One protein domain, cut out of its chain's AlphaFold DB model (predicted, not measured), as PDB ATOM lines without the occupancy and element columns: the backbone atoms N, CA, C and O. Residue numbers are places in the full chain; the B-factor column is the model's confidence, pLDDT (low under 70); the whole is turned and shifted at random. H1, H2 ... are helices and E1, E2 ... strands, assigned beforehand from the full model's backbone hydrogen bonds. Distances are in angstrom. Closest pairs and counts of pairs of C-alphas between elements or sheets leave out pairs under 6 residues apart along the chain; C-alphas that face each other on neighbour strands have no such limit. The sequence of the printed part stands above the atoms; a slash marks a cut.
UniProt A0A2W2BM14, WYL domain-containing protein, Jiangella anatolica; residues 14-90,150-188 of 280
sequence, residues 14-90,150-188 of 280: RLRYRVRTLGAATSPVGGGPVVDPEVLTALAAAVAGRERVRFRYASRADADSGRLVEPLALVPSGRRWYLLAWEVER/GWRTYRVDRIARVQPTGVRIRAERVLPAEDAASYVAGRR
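What this domain is: This is residues 14 to 90 and 150 to 188 of the 280 residues of the protein "WYL domain-containing protein" of Jiangella anatolica (UniProt A0A2W2BM14). A strongly twisted sheet of five strands bends partly round helix H2, while H3 packs on E2, E3 and E4, and H1 sits beyond the first residues of H2. Residues 24 to 31, of which 24 and 25 belong to H1, stick out. The printed part has 116 residues, with three named helices and five named strands in the order H1 H2 E1 E2 E3 E4 E5 H3; the antiparallel sheet runs E4 E3 E2 E1 E5. It is mixed, helices and strands, and compact, with a radius of gyration of the C-alphas of 14.4 A and spans of 40 by 30 by 30 A.

Where its parts are: Find C-alpha 66 at (29.042, 27.799, -15.314), where E2, residues 66 to 77, begins its 24.1 A; it bends by 95 degrees at residue 70. The other strands are E1, residues 51 to 57, E3, residues 80 to 87, E4, residues 151 to 155, and E5, residues 159 to 168, 20.7 A long. H2, residues 37 to 49, spans 18.0 A. H1, residues 14 to 25, starts at (20.802, 39.147, -40.649), and H3, 180 to 188, ends at (8.610, 29.570, -8.342).

How they stand to each other: E1, E2 and E3 form a meander, each strand the antiparallel neighbour of the one before: see N 67 and O 55 at 2.8 A, and N 70 and O 86 at 2.8 A. At the edge strands, find N 83 and O 154 at 2.8 A for E4 with E3, and N 56 and O 160 at 2.8 A for E5 with E1. H2 is on one face, giving two layers, a helix over a sheet; its closest C-alphas to E2 are Val 47 and Pro 71, 5.5 A. H3 is on the sheet at a height of 7.8 A. H1 and H2, a helical hairpin, touch through residues 37 to 38 of H2 alone, closest at the C-alphas of Val 19 and Pro 37, 6.4 A. In H1, H2 and H3 every O i to N i+4 pair is within hydrogen-bond range.

The domain as a whole: The farthest C-alphas, Gly 30 and Arg 170, are 41.1 A apart. Residues 91 to 149 are not printed; C-alphas 90 and 150 are 11.9 A apart across this cut. The links H1 to H2 and E5 to H3 are long. Confidence is under 70 at 45 residues, among them 14 to 34, 58 to 65 and 181 to 188.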
ATOM      1  N   ARG A  14      21.993  38.314 -40.403       43.94
ATOM      2  CA  ARG A  14      20.802  39.147 -40.649       43.94
ATOM      3  C   ARG A  14      19.743  39.040 -39.544       43.94
ATOM      4  O   ARG A  14      19.049  40.017 -39.292       43.94
ATOM      5  N   LEU A  15      19.616  37.890 -38.878       46.16
ATOM      6  CA  LEU A  15      18.694  37.711 -37.755       46.16
ATOM      7  C   LEU A  15      19.275  38.280 -36.457       46.16
ATOM      8  O   LEU A  15      18.557  38.992 -35.767       46.16
ATOM      9  N   ARG A  16      20.572  38.071 -36.174       53.94
ATOM     10  CA  ARG A  16      21.254  38.751 -35.050       53.94
ATOM     11  C   ARG A  16      21.184  40.267 -35.205       53.94
ATOM     12  O   ARG A  16      20.797  40.955 -34.272       53.94
ATOM     13  N   TYR A  17      21.451  40.777 -36.410       52.84
ATOM     14  CA  TYR A  17      21.282  42.191 -36.734       52.84
ATOM     15  C   TYR A  17      19.843  42.656 -36.480       52.84
ATOM     16  O   TYR A  17      19.657  43.608 -35.741       52.84
ATOM     17  N   ARG A  18      18.816  41.955 -36.986       53.22
ATOM     18  CA  ARG A  18      17.407  42.315 -36.725       53.22
ATOM     19  C   ARG A  18      17.033  42.285 -35.240       53.22
ATOM     20  O   ARG A  18      16.315  43.176 -34.805       53.22
ATOM     21  N   VAL A  19      17.517  41.307 -34.473       55.47
ATOM     22  CA  VAL A  19      17.295  41.204 -33.019       55.47
ATOM     23  C   VAL A  19      17.989  42.352 -32.279       55.47
ATOM     24  O   VAL A  19      17.357  43.009 -31.455       55.47
ATOM     25  N   ARG A  20      19.240  42.671 -32.629       55.09
ATOM     26  CA  ARG A  20      19.998  43.789 -32.048       55.09
ATOM     27  C   ARG A  20      19.420  45.153 -32.432       55.09
ATOM     28  O   ARG A  20      19.365  46.043 -31.595       55.09
ATOM     29  N   THR A  21      18.959  45.319 -33.672       57.12
ATOM     30  CA  THR A  21      18.267  46.527 -34.148       57.12
ATOM     31  C   THR A  21      16.922  46.702 -33.453       57.12
ATOM     32  O   THR A  21      16.600  47.818 -33.065       57.12
ATOM     33  N   LEU A  22      16.161  45.621 -33.240       49.97
ATOM     34  CA  LEU A  22      14.929  45.672 -32.454       49.97
ATOM     35  C   LEU A  22      15.229  46.069 -31.004       49.97
ATOM     36  O   LEU A  22      14.647  47.032 -30.526       49.97
ATOM     37  N   GLY A  23      16.193  45.410 -30.352       51.97
ATOM     38  CA  GLY A  23      16.619  45.742 -28.987       51.97
ATOM     39  C   GLY A  23      17.120  47.184 -28.832       51.97
ATOM     40  O   GLY A  23      16.818  47.827 -27.836       51.97
ATOM     41  N   ALA A  24      17.823  47.719 -29.835       56.69
ATOM     42  CA  ALA A  24      18.260  49.117 -29.864       56.69
ATOM     43  C   ALA A  24      17.116  50.117 -30.132       56.69
ATOM     44  O   ALA A  24      17.220  51.274 -29.737       56.69
ATOM     45  N   ALA A  25      16.038  49.686 -30.796       47.19
ATOM     46  CA  ALA A  25      14.849  50.499 -31.053       47.19
ATOM     47  C   ALA A  25      13.815  50.443 -29.910       47.19
ATOM     48  O   ALA A  25      12.962  51.323 -29.812       47.19
ATOM     49  N   THR A  26      13.870  49.427 -29.042       41.28
ATOM     50  CA  THR A  26      12.965  49.271 -27.896       41.28
ATOM     51  C   THR A  26      13.616  49.742 -26.598       41.28
ATOM     52  O   THR A  26      14.375  49.001 -25.973       41.28
ATOM     53  N   SER A  27      13.270  50.941 -26.127       40.38
ATOM     54  CA  SER A  27      13.575  51.334 -24.746       40.38
ATOM     55  C   SER A  27      12.599  50.652 -23.772       40.38
ATOM     56  O   SER A  27      11.386  50.793 -23.945       40.38
ATOM     57  N   PRO A  28      13.074  49.920 -22.747       48.69
ATOM     58  CA  PRO A  28      12.195  49.335 -21.742       48.69
ATOM     59  C   PRO A  28      11.540  50.430 -20.892       48.69
ATOM     60  O   PRO A  28      12.213  51.320 -20.371       48.69
ATOM     61  N   VAL A  29      10.219  50.349 -20.714       37.47
ATOM     62  CA  VAL A  29       9.483  51.243 -19.810       37.47
ATOM     63  C   VAL A  29       9.561  50.691 -18.380       37.47
ATOM     64  O   VAL A  29       8.946  49.674 -18.036       37.47
ATOM     65  N   GLY A  30      10.336  51.388 -17.546       46.09
ATOM     66  CA  GLY A  30      10.617  51.040 -16.150       46.09
ATOM     67  C   GLY A  30      11.924  50.258 -15.966       46.09
ATOM     68  O   GLY A  30      12.329  49.485 -16.829       46.09
ATOM     69  N   GLY A  31      12.572  50.446 -14.811       43.22
ATOM     70  CA  GLY A  31      13.898  49.896 -14.480       43.22
ATOM     71  C   GLY A  31      13.936  48.403 -14.132       43.22
ATOM     72  O   GLY A  31      14.722  48.008 -13.277       43.22
ATOM     73  N   GLY A  32      13.071  47.595 -14.749       47.56
ATOM     74  CA  GLY A  32      13.024  46.152 -14.519       47.56
ATOM     75  C   GLY A  32      14.205  45.401 -15.150       47.56
ATOM     76  O   GLY A  32      14.894  45.946 -16.014       47.56
ATOM     77  N   PRO A  33      14.434  44.133 -14.765       54.34
ATOM     78  CA  PRO A  33      15.494  43.300 -15.322       54.34
ATOM     79  C   PRO A  33      15.328  43.127 -16.837       54.34
ATOM     80  O   PRO A  33      14.424  42.436 -17.312       54.34
ATOM     81  N   VAL A  34      16.219  43.761 -17.598       63.00
ATOM     82  CA  VAL A  34      16.231  43.695 -19.060       63.00
ATOM     83  C   VAL A  34      16.803  42.349 -19.491       63.00
ATOM     84  O   VAL A  34      17.983  42.069 -19.289       63.00
ATOM     85  N   VAL A  35      15.968  41.515 -20.107       71.19
ATOM     86  CA  VAL A  35      16.432  40.302 -20.785       71.19
ATOM     87  C   VAL A  35      17.087  40.703 -22.103       71.19
ATOM     88  O   VAL A  35      16.430  41.291 -22.960       71.19
ATOM     89  N   ASP A  36      18.360  40.351 -22.277       78.19
ATOM     90  CA  ASP A  36      19.064  40.511 -23.551       78.19
ATOM     91  C   ASP A  36      18.350  39.689 -24.653       78.19
ATOM     92  O   ASP A  36      18.240  38.458 -24.534       78.19
ATOM     93  N   PRO A  37      17.858  40.328 -25.734       77.19
ATOM     94  CA  PRO A  37      17.205  39.631 -26.837       77.19
ATOM     95  C   PRO A  37      18.089  38.568 -27.507       77.19
ATOM     96  O   PRO A  37      17.558  37.567 -27.998       77.19
ATOM     97  N   GLU A  38      19.419  38.723 -27.515       80.44
ATOM     98  CA  GLU A  38      20.341  37.708 -28.040       80.44
ATOM     99  C   GLU A  38      20.368  36.459 -27.143       80.44
ATOM    100  O   GLU A  38      20.304  35.338 -27.655       80.44
ATOM    101  N   VAL A  39      20.365  36.633 -25.814       88.56
ATOM    102  CA  VAL A  39      20.275  35.536 -24.829       88.56
ATOM    103  C   VAL A  39      18.956  34.780 -24.984       88.56
ATOM    104  O   VAL A  39      18.967  33.553 -25.117       88.56
ATOM    105  N   LEU A  40      17.825  35.494 -25.031       85.81
ATOM    106  CA  LEU A  40      16.504  34.876 -25.183       85.81
ATOM    107  C   LEU A  40      16.399  34.089 -26.499       85.81
ATOM    108  O   LEU A  40      15.941  32.945 -26.506       85.81
ATOM    109  N   THR A  41      16.891  34.663 -27.601       85.94
ATOM    110  CA  THR A  41      16.878  34.015 -28.922       85.94
ATOM    111  C   THR A  41      17.779  32.773 -28.955       85.94
ATOM    112  O   THR A  41      17.392  31.746 -29.516       85.94
ATOM    113  N   ALA A  42      18.963  32.825 -28.335       88.06
ATOM    114  CA  ALA A  42      19.879  31.687 -28.264       88.06
ATOM    115  C   ALA A  42      19.300  30.518 -27.445       88.06
ATOM    116  O   ALA A  42      19.410  29.362 -27.860       88.06
ATOM    117  N   LEU A  43      18.633  30.807 -26.322       90.75
ATOM    118  CA  LEU A  43      17.941  29.794 -25.519       90.75
ATOM    119  C   LEU A  43      16.729  29.204 -26.254       90.75
ATOM    120  O   LEU A  43      16.561  27.987 -26.258       90.75
ATOM    121  N   ALA A  44      15.933  30.032 -26.938       86.50
ATOM    122  CA  ALA A  44      14.798  29.567 -27.738       86.50
ATOM    123  C   ALA A  44      15.242  28.616 -28.864       86.50
ATOM    124  O   ALA A  44      14.610  27.584 -29.097       86.50
ATOM    125  N   ALA A  45      16.368  28.918 -29.520       86.12
ATOM    126  CA  ALA A  45      16.966  28.044 -30.524       86.12
ATOM    127  C   ALA A  45      17.458  26.709 -29.931       86.12
ATOM    128  O   ALA A  45      17.273  25.665 -30.558       86.12
ATOM    129  N   ALA A  46      18.040  26.718 -28.724       89.94
ATOM    130  CA  ALA A  46      18.479  25.501 -28.037       89.94
ATOM    131  C   ALA A  46      17.297  24.600 -27.626       89.94
ATOM    132  O   ALA A  46      17.341  23.395 -27.878       89.94
ATOM    133  N   VAL A  47      16.215  25.186 -27.091       86.06
ATOM    134  CA  VAL A  47      14.947  24.488 -26.794       86.06
ATOM    135  C   VAL A  47      14.367  23.861 -28.066       86.06
ATOM    136  O   VAL A  47      14.195  22.645 -28.137       86.06
ATOM    137  N   ALA A  48      14.137  24.660 -29.112       83.06
ATOM    138  CA  ALA A  48      13.552  24.183 -30.369       83.06
ATOM    139  C   ALA A  48      14.438  23.151 -31.097       83.06
ATOM    140  O   ALA A  48      13.939  22.301 -31.833       83.06
ATOM    141  N   GLY A  49      15.756  23.215 -30.895       83.12
ATOM    142  CA  GLY A  49      16.716  22.244 -31.410       83.12
ATOM    143  C   GLY A  49      16.841  20.962 -30.581       83.12
ATOM    144  O   GLY A  49      17.502  20.035 -31.056       83.12
ATOM    145  N   ARG A  50      16.254  20.902 -29.373       87.38
ATOM    146  CA  ARG A  50      16.571  19.907 -28.330       87.38
ATOM    147  C   ARG A  50      18.088  19.758 -28.177       87.38
ATOM    148  O   ARG A  50      18.642  18.676 -28.353       87.38
ATOM    149  N   GLU A  51      18.783  20.863 -27.927       91.69
ATOM    150  CA  GLU A  51      20.245  20.923 -27.859       91.69
ATOM    151  C   GLU A  51      20.714  21.378 -26.474       91.69
ATOM    152  O   GLU A  51      20.205  22.355 -25.927       91.69
ATOM    153  N   ARG A  52      21.700  20.678 -25.900       93.75
ATOM    154  CA  ARG A  52      22.296  21.063 -24.617       93.75
ATOM    155  C   ARG A  52      22.977  22.419 -24.737       93.75
ATOM    156  O   ARG A  52      23.693  22.684 -25.710       93.75
ATOM    157  N   VAL A  53      22.817  23.243 -23.711       92.88
ATOM    158  CA  VAL A  53      23.337  24.609 -23.679       92.88
ATOM    159  C   VAL A  53      24.187  24.831 -22.435       92.88
ATOM    160  O   VAL A  53      23.867  24.348 -21.346       92.88
ATOM    161  N   ARG A  54      25.286  25.565 -22.604       92.69
ATOM    162  CA  ARG A  54      26.136  26.039 -21.515       92.69
ATOM    163  C   ARG A  54      25.958  27.544 -21.344       92.69
ATOM    164  O   ARG A  54      25.842  28.260 -22.333       92.69
ATOM    165  N   PHE A  55      25.959  28.038 -20.114       90.88
ATOM    166  CA  PHE A  55      25.922  29.473 -19.819       90.88
ATOM    167  C   PHE A  55      26.602  29.785 -18.483       90.88
ATOM    168  O   PHE A  55      26.941  28.872 -17.728       90.88
ATOM    169  N   ARG A  56      26.819  31.068 -18.186       87.50
ATOM    170  CA  ARG A  56      27.120  31.548 -16.831       87.50
ATOM    171  C   ARG A  56      25.847  32.049 -16.163       87.50
ATOM    172  O   ARG A  56      24.972  32.579 -16.850       87.50
ATOM    173  N   TYR A  57      25.750  31.874 -14.849       78.25
ATOM    174  CA  TYR A  57      24.575  32.266 -14.078       78.25
ATOM    175  C   TYR A  57      24.967  33.070 -12.838       78.25
ATOM    176  O   TYR A  57      25.740  32.600 -12.004       78.25
ATOM    177  N   ALA A  58      24.409  34.271 -12.696       67.25
ATOM    178  CA  ALA A  58      24.627  35.107 -11.518       67.25
ATOM    179  C   ALA A  58      23.748  34.628 -10.343       67.25
ATOM    180  O   ALA A  58      22.578  34.999 -10.230       67.25
ATOM    181  N   SER A  59      24.303  33.787  -9.463       56.34
ATOM    182  CA  SER A  59      23.656  33.335  -8.222       56.34
ATOM    183  C   SER A  59      24.071  34.190  -7.017       56.34
ATOM    184  O   SER A  59      25.204  34.656  -6.937       56.34
ATOM    185  N   ARG A  60      23.166  34.352  -6.037       44.28
ATOM    186  CA  ARG A  60      23.425  35.061  -4.763       44.28
ATOM    187  C   ARG A  60      24.446  34.336  -3.871       44.28
ATOM    188  O   ARG A  60      25.046  34.974  -3.016       44.28
ATOM    189  N   ALA A  61      24.619  33.026  -4.059       42.84
ATOM    190  CA  ALA A  61      25.486  32.176  -3.236       42.84
ATOM    191  C   ALA A  61      26.759  31.694  -3.955       42.84
ATOM    192  O   ALA A  61      27.620  31.093  -3.322       42.84
ATOM    193  N   ASP A  62      26.858  31.898  -5.271       46.31
ATOM    194  CA  ASP A  62      27.904  31.305  -6.107       46.31
ATOM    195  C   ASP A  62      28.113  32.182  -7.352       46.31
ATOM    196  O   ASP A  62      27.321  32.161  -8.298       46.31
ATOM    197  N   ALA A  63      29.123  33.050  -7.302       43.59
ATOM    198  CA  ALA A  63      29.310  34.097  -8.296       43.59
ATOM    199  C   ALA A  63      29.843  33.531  -9.626       43.59
ATOM    200  O   ALA A  63      30.961  33.030  -9.707       43.59
ATOM    201  N   ASP A  64      29.042  33.685 -10.685       53.44
ATOM    202  CA  ASP A  64      29.416  33.465 -12.091       53.44
ATOM    203  C   ASP A  64      29.829  32.022 -12.465       53.44
ATOM    204  O   ASP A  64      30.525  31.781 -13.460       53.44
ATOM    205  N   SER A  65      29.364  31.026 -11.703       66.31
ATOM    206  CA  SER A  65      29.642  29.622 -11.999       66.31
ATOM    207  C   SER A  65      28.903  29.140 -13.258       66.31
ATOM    208  O   SER A  65      27.747  29.474 -13.533       66.31
ATOM    209  N   GLY A  66      29.596  28.338 -14.072       80.75
ATOM    210  CA  GLY A  66      29.042  27.799 -15.314       80.75
ATOM    211  C   GLY A  66      27.948  26.758 -15.062       80.75
ATOM    212  O   GLY A  66      28.033  25.971 -14.121       80.75
ATOM    213  N   ARG A  67      26.930  26.721 -15.921       87.00
ATOM    214  CA  ARG A  67      25.897  25.677 -15.972       87.00
ATOM    215  C   ARG A  67      25.928  24.984 -17.323       87.00
ATOM    216  O   ARG A  67      26.153  25.640 -18.337       87.00
ATOM    217  N   LEU A  68      25.703  23.673 -17.326       91.81
ATOM    218  CA  LEU A  68      25.445  22.859 -18.511       91.81
ATOM    219  C   LEU A  68      24.089  22.191 -18.302       91.81
ATOM    220  O   LEU A  68      23.903  21.495 -17.307       91.81
ATOM    221  N   VAL A  69      23.147  22.422 -19.212       92.25
ATOM    222  CA  VAL A  69      21.762  21.981 -19.022       92.25
ATOM    223  C   VAL A  69      21.165  21.387 -20.296       92.25
ATOM    224  O   VAL A  69      21.592  21.706 -21.411       92.25
ATOM    225  N   GLU A  70      20.155  20.538 -20.128       93.38
ATOM    226  CA  GLU A  70      19.247  20.082 -21.186       93.38
ATOM    227  C   GLU A  70      17.992  20.984 -21.126       93.38
ATOM    228  O   GLU A  70      17.145  20.771 -20.255       93.38
ATOM    229  N   PRO A  71      17.884  22.052 -21.944       92.50
ATOM    230  CA  PRO A  71      16.765  22.988 -21.860       92.50
ATOM    231  C   PRO A  71      15.466  22.354 -22.368       92.50
ATOM    232  O   PRO A  71      15.431  21.810 -23.471       92.50
ATOM    233  N   LEU A  72      14.398  22.456 -21.571       88.69
ATOM    234  CA  LEU A  72      13.069  21.934 -21.902       88.69
ATOM    235  C   LEU A  72      12.157  23.026 -22.467       88.69
ATOM    236  O   LEU A  72      11.526  22.820 -23.499       88.69
ATOM    237  N   ALA A  73      12.077  24.179 -21.796       86.19
ATOM    238  CA  ALA A  73      11.147  25.245 -22.161       86.19
ATOM    239  C   ALA A  73      11.637  26.630 -21.722       86.19
ATOM    240  O   ALA A  73      12.309  26.778 -20.700       86.19
ATOM    241  N   LEU A  74      11.231  27.654 -22.477       85.50
ATOM    242  CA  LEU A  74      11.205  29.039 -22.013       85.50
ATOM    243  C   LEU A  74       9.781  29.367 -21.567       85.50
ATOM    244  O   LEU A  74       8.849  29.260 -22.363       85.50
ATOM    245  N   VAL A  75       9.627  29.774 -20.312       80.44
ATOM    246  CA  VAL A  75       8.339  30.077 -19.688       80.44
ATOM    247  C   VAL A  75       8.304  31.563 -19.316       80.44
ATOM    248  O   VAL A  75       9.093  31.995 -18.467       80.44
ATOM    249  N   PRO A  76       7.430  32.378 -19.932       72.06
ATOM    250  CA  PRO A  76       7.152  33.721 -19.445       72.06
ATOM    251  C   PRO A  76       6.301  33.640 -18.168       72.06
ATOM    252  O   PRO A  76       5.327  32.894 -18.106       72.06
ATOM    253  N   SER A  77       6.650  34.417 -17.144       63.31
ATOM    254  CA  SER A  77       5.862  34.542 -15.913       63.31
ATOM    255  C   SER A  77       5.915  35.986 -15.412       63.31
ATOM    256  O   SER A  77       6.975  36.515 -15.059       63.31
ATOM    257  N   GLY A  78       4.765  36.667 -15.453       63.53
ATOM    258  CA  GLY A  78       4.681  38.111 -15.231       63.53
ATOM    259  C   GLY A  78       5.557  38.887 -16.223       63.53
ATOM    260  O   GLY A  78       5.438  38.722 -17.433       63.53
ATOM    261  N   ARG A  79       6.469  39.722 -15.706       58.12
ATOM    262  CA  ARG A  79       7.450  40.485 -16.509       58.12
ATOM    263  C   ARG A  79       8.790  39.754 -16.712       58.12
ATOM    264  O   ARG A  79       9.719  40.352 -17.249       58.12
ATOM    265  N   ARG A  80       8.935  38.508 -16.242       72.19
ATOM    266  CA  ARG A  80      10.207  37.761 -16.216       72.19
ATOM    267  C   ARG A  80      10.142  36.536 -17.135       72.19
ATOM    268  O   ARG A  80       9.091  35.921 -17.296       72.19
ATOM    269  N   TRP A  81      11.282  36.172 -17.714       81.31
ATOM    270  CA  TRP A  81      11.449  34.939 -18.486       81.31
ATOM    271  C   TRP A  81      12.260  33.928 -17.683       81.31
ATOM    272  O   TRP A  81      13.299  34.271 -17.109       81.31
ATOM    273  N   TYR A  82      11.808  32.678 -17.688       84.38
ATOM    274  CA  TYR A  82      12.453  31.561 -17.012       84.38
ATOM    275  C   TYR A  82      12.819  30.469 -18.016       84.38
ATOM    276  O   TYR A  82      12.055  30.164 -18.929       84.38
ATOM    277  N   LEU A  83      13.993  29.874 -17.841       88.25
ATOM    278  CA  LEU A  83      14.431  28.671 -18.534       88.25
ATOM    279  C   LEU A  83      14.234  27.478 -17.597       88.25
ATOM    280  O   LEU A  83      14.922  27.375 -16.581       88.25
ATOM    281  N   LEU A  84      13.329  26.574 -17.963       87.31
ATOM    282  CA  LEU A  84      13.198  25.266 -17.331       87.31
ATOM    283  C   LEU A  84      14.149  24.289 -18.024       87.31
ATOM    284  O   LEU A  84      14.089  24.119 -19.247       87.31
ATOM    285  N   ALA A  85      15.039  23.660 -17.260       90.00
ATOM    286  CA  ALA A  85      16.040  22.753 -17.803       90.00
ATOM    287  C   ALA A  85      16.447  21.655 -16.812       90.00
ATOM    288  O   ALA A  85      16.355  21.823 -15.598       90.00
ATOM    289  N   TRP A  86      16.948  20.542 -17.343       89.25
ATOM    290  CA  TRP A  86      17.626  19.516 -16.554       89.25
ATOM    291  C   TRP A  86      19.099  19.897 -16.369       89.25
ATOM    292  O   TRP A  86      19.813  20.100 -17.353       89.25
ATOM    293  N   GLU A  87      19.582  19.976 -15.133       87.12
ATOM    294  CA  GLU A  87      20.990  20.221 -14.815       87.12
ATOM    295  C   GLU A  87      21.811  18.961 -15.121       87.12
ATOM    296  O   GLU A  87      21.619  17.897 -14.528       87.12
ATOM    297  N   VAL A  88      22.712  19.053 -16.101       86.94
ATOM    298  CA  VAL A  88      23.580  17.929 -16.461       86.94
ATOM    299  C   VAL A  88      24.684  17.860 -15.422       86.94
ATOM    300  O   VAL A  88      25.564  18.724 -15.392       86.94
ATOM    301  N   GLU A  89      24.645  16.825 -14.584       67.69
ATOM    302  CA  GLU A  89      25.732  16.547 -13.655       67.69
ATOM    303  C   GLU A  89      27.055  16.483 -14.422       67.69
ATOM    304  O   GLU A  89      27.180  15.838 -15.469       67.69
ATOM    305  N   ARG A  90      28.048  17.214 -13.916       54.75
ATOM    306  CA  ARG A  90      29.375  17.250 -14.513       54.75
ATOM    307  C   ARG A  90      30.003  15.879 -14.304       54.75
ATOM    308  O   ARG A  90      30.552  15.633 -13.235       54.75
ATOM    309  N   GLY A 150      17.074  16.553 -10.563       77.00
ATOM    310  CA  GLY A 150      17.810  17.058 -11.727       77.00
ATOM    311  C   GLY A 150      17.229  18.309 -12.389       77.00
ATOM    312  O   GLY A 150      17.963  19.059 -13.031       77.00
ATOM    313  N   TRP A 151      15.943  18.587 -12.208       84.06
ATOM    314  CA  TRP A 151      15.259  19.734 -12.783       84.06
ATOM    315  C   TRP A 151      15.603  21.044 -12.057       84.06
ATOM    316  O   TRP A 151      15.788  21.090 -10.835       84.06
ATOM    317  N   ARG A 152      15.709  22.133 -12.826       82.25
ATOM    318  CA  ARG A 152      16.055  23.481 -12.354       82.25
ATOM    319  C   ARG A 152      15.341  24.560 -13.154       82.25
ATOM    320  O   ARG A 152      15.194  24.451 -14.374       82.25
ATOM    321  N   THR A 153      15.031  25.655 -12.471       81.75
ATOM    322  CA  THR A 153      14.534  26.888 -13.082       81.75
ATOM    323  C   THR A 153      15.608  27.979 -13.032       81.75
ATOM    324  O   THR A 153      16.124  28.311 -11.963       81.75
ATOM    325  N   TYR A 154      15.942  28.577 -14.178       81.75
ATOM    326  CA  TYR A 154      16.924  29.666 -14.279       81.75
ATOM    327  C   TYR A 154      16.271  30.954 -14.788       81.75
ATOM    328  O   TYR A 154      15.577  30.956 -15.802       81.75
ATOM    329  N   ARG A 155      16.533  32.080 -14.118       81.88
ATOM    330  CA  ARG A 155      16.144  33.423 -14.581       81.88
ATOM    331  C   ARG A 155      16.910  33.808 -15.841       81.88
ATOM    332  O   ARG A 155      18.136  33.875 -15.792       81.88
ATOM    333  N   VAL A 156      16.224  34.132 -16.935       84.81
ATOM    334  CA  VAL A 156      16.901  34.492 -18.195       84.81
ATOM    335  C   VAL A 156      17.651  35.828 -18.082       84.81
ATOM    336  O   VAL A 156      18.728  35.961 -18.650       84.81
ATOM    337  N   ASP A 157      17.178  36.769 -17.260       79.38
ATOM    338  CA  ASP A 157      17.874  38.032 -16.950       79.38
ATOM    339  C   ASP A 157      19.173  37.857 -16.137       79.38
ATOM    340  O   ASP A 157      19.950  38.798 -16.005       79.38
ATOM    341  N   ARG A 158      19.431  36.658 -15.598       82.25
ATOM    342  CA  ARG A 158      20.676  36.306 -14.891       82.25
ATOM    343  C   ARG A 158      21.568  35.342 -15.680       82.25
ATOM    344  O   ARG A 158      22.590  34.896 -15.152       82.25
ATOM    345  N   ILE A 159      21.186  35.005 -16.913       85.62
ATOM    346  CA  ILE A 159      21.950  34.145 -17.821       85.62
ATOM    347  C   ILE A 159      22.843  35.012 -18.712       85.62
ATOM    348  O   ILE A 159      22.373  35.908 -19.406       85.62
ATOM    349  N   ALA A 160      24.133  34.687 -18.754       84.25
ATOM    350  CA  ALA A 160      25.105  35.320 -19.642       84.25
ATOM    351  C   ALA A 160      25.925  34.273 -20.411       84.25
ATOM    352  O   ALA A 160      26.047  33.120 -19.996       84.25
ATOM    353  N   ARG A 161      26.545  34.687 -21.527       86.62
ATOM    354  CA  ARG A 161      27.466  33.848 -22.329       86.62
ATOM    355  C   ARG A 161      26.854  32.496 -22.744       86.62
ATOM    356  O   ARG A 161      27.473  31.451 -22.553       86.62
ATOM    357  N   VAL A 162      25.648  32.526 -23.317       90.81
ATOM    358  CA  VAL A 162      24.959  31.333 -23.841       90.81
ATOM    359  C   VAL A 162      25.770  30.695 -24.973       90.81
ATOM    360  O   VAL A 162      26.167  31.363 -25.925       90.81
ATOM    361  N   GLN A 163      26.019  29.393 -24.860       89.69
ATOM    362  CA  GLN A 163      26.822  28.582 -25.773       89.69
ATOM    363  C   GLN A 163      26.084  27.262 -26.056       89.69
ATOM    364  O   GLN A 163      26.119  26.355 -25.218       89.69
ATOM    365  N   PRO A 164      25.406  27.128 -27.211       88.12
ATOM    366  CA  PRO A 164      24.935  25.835 -27.701       88.12
ATOM    367  C   PRO A 164      26.122  24.879 -27.870       88.12
ATOM    368  O   PRO A 164      27.205  25.297 -28.281       88.12
ATOM    369  N   THR A 165      25.947  23.611 -27.503       86.69
ATOM    370  CA  THR A 165      27.060  22.641 -27.434       86.69
ATOM    371  C   THR A 165      27.157  21.712 -28.644       86.69
ATOM    372  O   THR A 165      28.067  20.889 -28.702       86.69
ATOM    373  N   GLY A 166      26.199  21.762 -29.575       85.75
ATOM    374  CA  GLY A 166      26.022  20.767 -30.637       85.75
ATOM    375  C   GLY A 166      25.448  19.423 -30.162       85.75
ATOM    376  O   GLY A 166      24.983  18.633 -30.984       85.75
ATOM    377  N   VAL A 167      25.428  19.146 -28.851       87.00
ATOM    378  CA  VAL A 167      24.962  17.865 -28.298       87.00
ATOM    379  C   VAL A 167      23.436  17.833 -28.241       87.00
ATOM    380  O   VAL A 167      22.811  18.560 -27.469       87.00
ATOM    381  N   ARG A 168      22.827  16.952 -29.039       88.31
ATOM    382  CA  ARG A 168      21.369  16.771 -29.089       88.31
ATOM    383  C   ARG A 168      20.852  15.902 -27.942       88.31
ATOM    384  O   ARG A 168      21.401  14.839 -27.653       88.31
ATOM    385  N   ILE A 169      19.759  16.346 -27.332       86.19
ATOM    386  CA  ILE A 169      19.033  15.680 -26.251       86.19
ATOM    387  C   ILE A 169      18.177  14.573 -26.872       86.19
ATOM    388  O   ILE A 169      17.162  14.845 -27.518       86.19
ATOM    389  N   ARG A 170      18.616  13.323 -26.704       80.00
ATOM    390  CA  ARG A 170      17.943  12.134 -27.257       80.00
ATOM    391  C   ARG A 170      16.983  11.453 -26.284       80.00
ATOM    392  O   ARG A 170      16.057  10.797 -26.737       80.00
ATOM    393  N   ALA A 171      17.203  11.601 -24.978       78.75
ATOM    394  CA  ALA A 171      16.284  11.104 -23.961       78.75
ATOM    395  C   ALA A 171      15.159  12.119 -23.714       78.75
ATOM    396  O   ALA A 171      15.390  13.329 -23.732       78.75
ATOM    397  N   GLU A 172      13.951  11.629 -23.464       73.56
ATOM    398  CA  GLU A 172      12.872  12.422 -22.880       73.56
ATOM    399  C   GLU A 172      12.975  12.306 -21.356       73.56
ATOM    400  O   GLU A 172      13.013  11.202 -20.814       73.56
ATOM    401  N   ARG A 173      13.077  13.440 -20.661       82.69
ATOM    402  CA  ARG A 173      13.035  13.487 -19.196       82.69
ATOM    403  C   ARG A 173      11.579  13.684 -18.790       82.69
ATOM    404  O   ARG A 173      10.956  14.630 -19.268       82.69
ATOM    405  N   VAL A 174      11.051  12.843 -17.905       80.06
ATOM    406  CA  VAL A 174       9.713  13.066 -17.338       80.06
ATOM    407  C   VAL A 174       9.776  14.276 -16.406       80.06
ATOM    408  O   VAL A 174      10.597  14.323 -15.485       80.06
ATOM    409  N   LEU A 175       8.932  15.265 -16.677       75.56
ATOM    410  CA  LEU A 175       8.745  16.430 -15.824       75.56
ATOM    411  C   LEU A 175       7.762  16.056 -14.698       75.56
ATOM    412  O   LEU A 175       6.706  15.509 -15.009       75.56
ATOM    413  N   PRO A 176       8.048  16.325 -13.411       77.12
ATOM    414  CA  PRO A 176       7.130  16.012 -12.313       77.12
ATOM    415  C   PRO A 176       6.071  17.120 -12.151       77.12
ATOM    416  O   PRO A 176       5.915  17.712 -11.086       77.12
ATOM    417  N   ALA A 177       5.384  17.437 -13.249       67.19
ATOM    418  CA  ALA A 177       4.264  18.367 -13.364       67.19
ATOM    419  C   ALA A 177       3.536  18.099 -14.691       67.19
ATOM    420  O   ALA A 177       4.117  17.508 -15.600       67.19
ATOM    421  N   GLU A 178       2.290  18.563 -14.815       63.56
ATOM    422  CA  GLU A 178       1.485  18.422 -16.038       63.56
ATOM    423  C   GLU A 178       2.156  19.066 -17.262       63.56
ATOM    424  O   GLU A 178       2.242  18.453 -18.325       63.56
ATOM    425  N   ASP A 179       2.705  20.273 -17.097       66.62
ATOM    426  CA  ASP A 179       3.472  20.962 -18.131       66.62
ATOM    427  C   ASP A 179       4.580  21.867 -17.552       66.62
ATOM    428  O   ASP A 179       4.761  22.014 -16.339       66.62
ATOM    429  N   ALA A 180       5.349  22.490 -18.449       72.44
ATOM    430  CA  ALA A 180       6.440  23.394 -18.096       72.44
ATOM    431  C   ALA A 180       5.984  24.670 -17.363       72.44
ATOM    432  O   ALA A 180       6.743  25.204 -16.553       72.44
ATOM    433  N   ALA A 181       4.776  25.170 -17.637       68.56
ATOM    434  CA  ALA A 181       4.257  26.382 -17.008       68.56
ATOM    435  C   ALA A 181       3.821  26.094 -15.566       68.56
ATOM    436  O   ALA A 181       4.201  26.824 -14.652       68.56
ATOM    437  N   SER A 182       3.122  24.981 -15.365       61.22
ATOM    438  CA  SER A 182       2.705  24.419 -14.082       61.22
ATOM    439  C   SER A 182       3.909  24.060 -13.219       61.22
ATOM    440  O   SER A 182       3.931  24.393 -12.034       61.22
ATOM    441  N   TYR A 183       4.957  23.480 -13.821       66.44
ATOM    442  CA  TYR A 183       6.235  23.283 -13.142       66.44
ATOM    443  C   TYR A 183       6.804  24.622 -12.671       66.44
ATOM    444  O   TYR A 183       6.964  24.803 -11.475       66.44
ATOM    445  N   VAL A 184       7.059  25.587 -13.563       67.00
ATOM    446  CA  VAL A 184       7.674  26.883 -13.195       67.00
ATOM    447  C   VAL A 184       6.803  27.707 -12.233       67.00
ATOM    448  O   VAL A 184       7.344  28.465 -11.433       67.00
ATOM    449  N   ALA A 185       5.479  27.546 -12.256       62.72
ATOM    450  CA  ALA A 185       4.571  28.150 -11.286       62.72
ATOM    451  C   ALA A 185       4.700  27.501  -9.895       62.72
ATOM    452  O   ALA A 185       4.915  28.212  -8.914       62.72
ATOM    453  N   GLY A 186       4.649  26.165  -9.798       52.78
ATOM    454  CA  GLY A 186       4.811  25.440  -8.527       52.78
ATOM    455  C   GLY A 186       6.230  25.528  -7.951       52.78
ATOM    456  O   GLY A 186       6.419  25.673  -6.743       52.78
ATOM    457  N   ARG A 187       7.233  25.535  -8.834       50.16
ATOM    458  CA  ARG A 187       8.667  25.719  -8.568       50.16
ATOM    459  C   ARG A 187       9.118  27.182  -8.607       50.16
ATOM    460  O   ARG A 187      10.313  27.454  -8.557       50.16
ATOM    461  N   ARG A 188       8.209  28.167  -8.594       48.78
ATOM    462  CA  ARG A 188       8.610  29.570  -8.342       48.78
ATOM    463  C   ARG A 188       9.224  29.731  -6.937       48.78
ATOM    464  O   ARG A 188      10.029  30.626  -6.704       48.78
TER     465      ARG A 188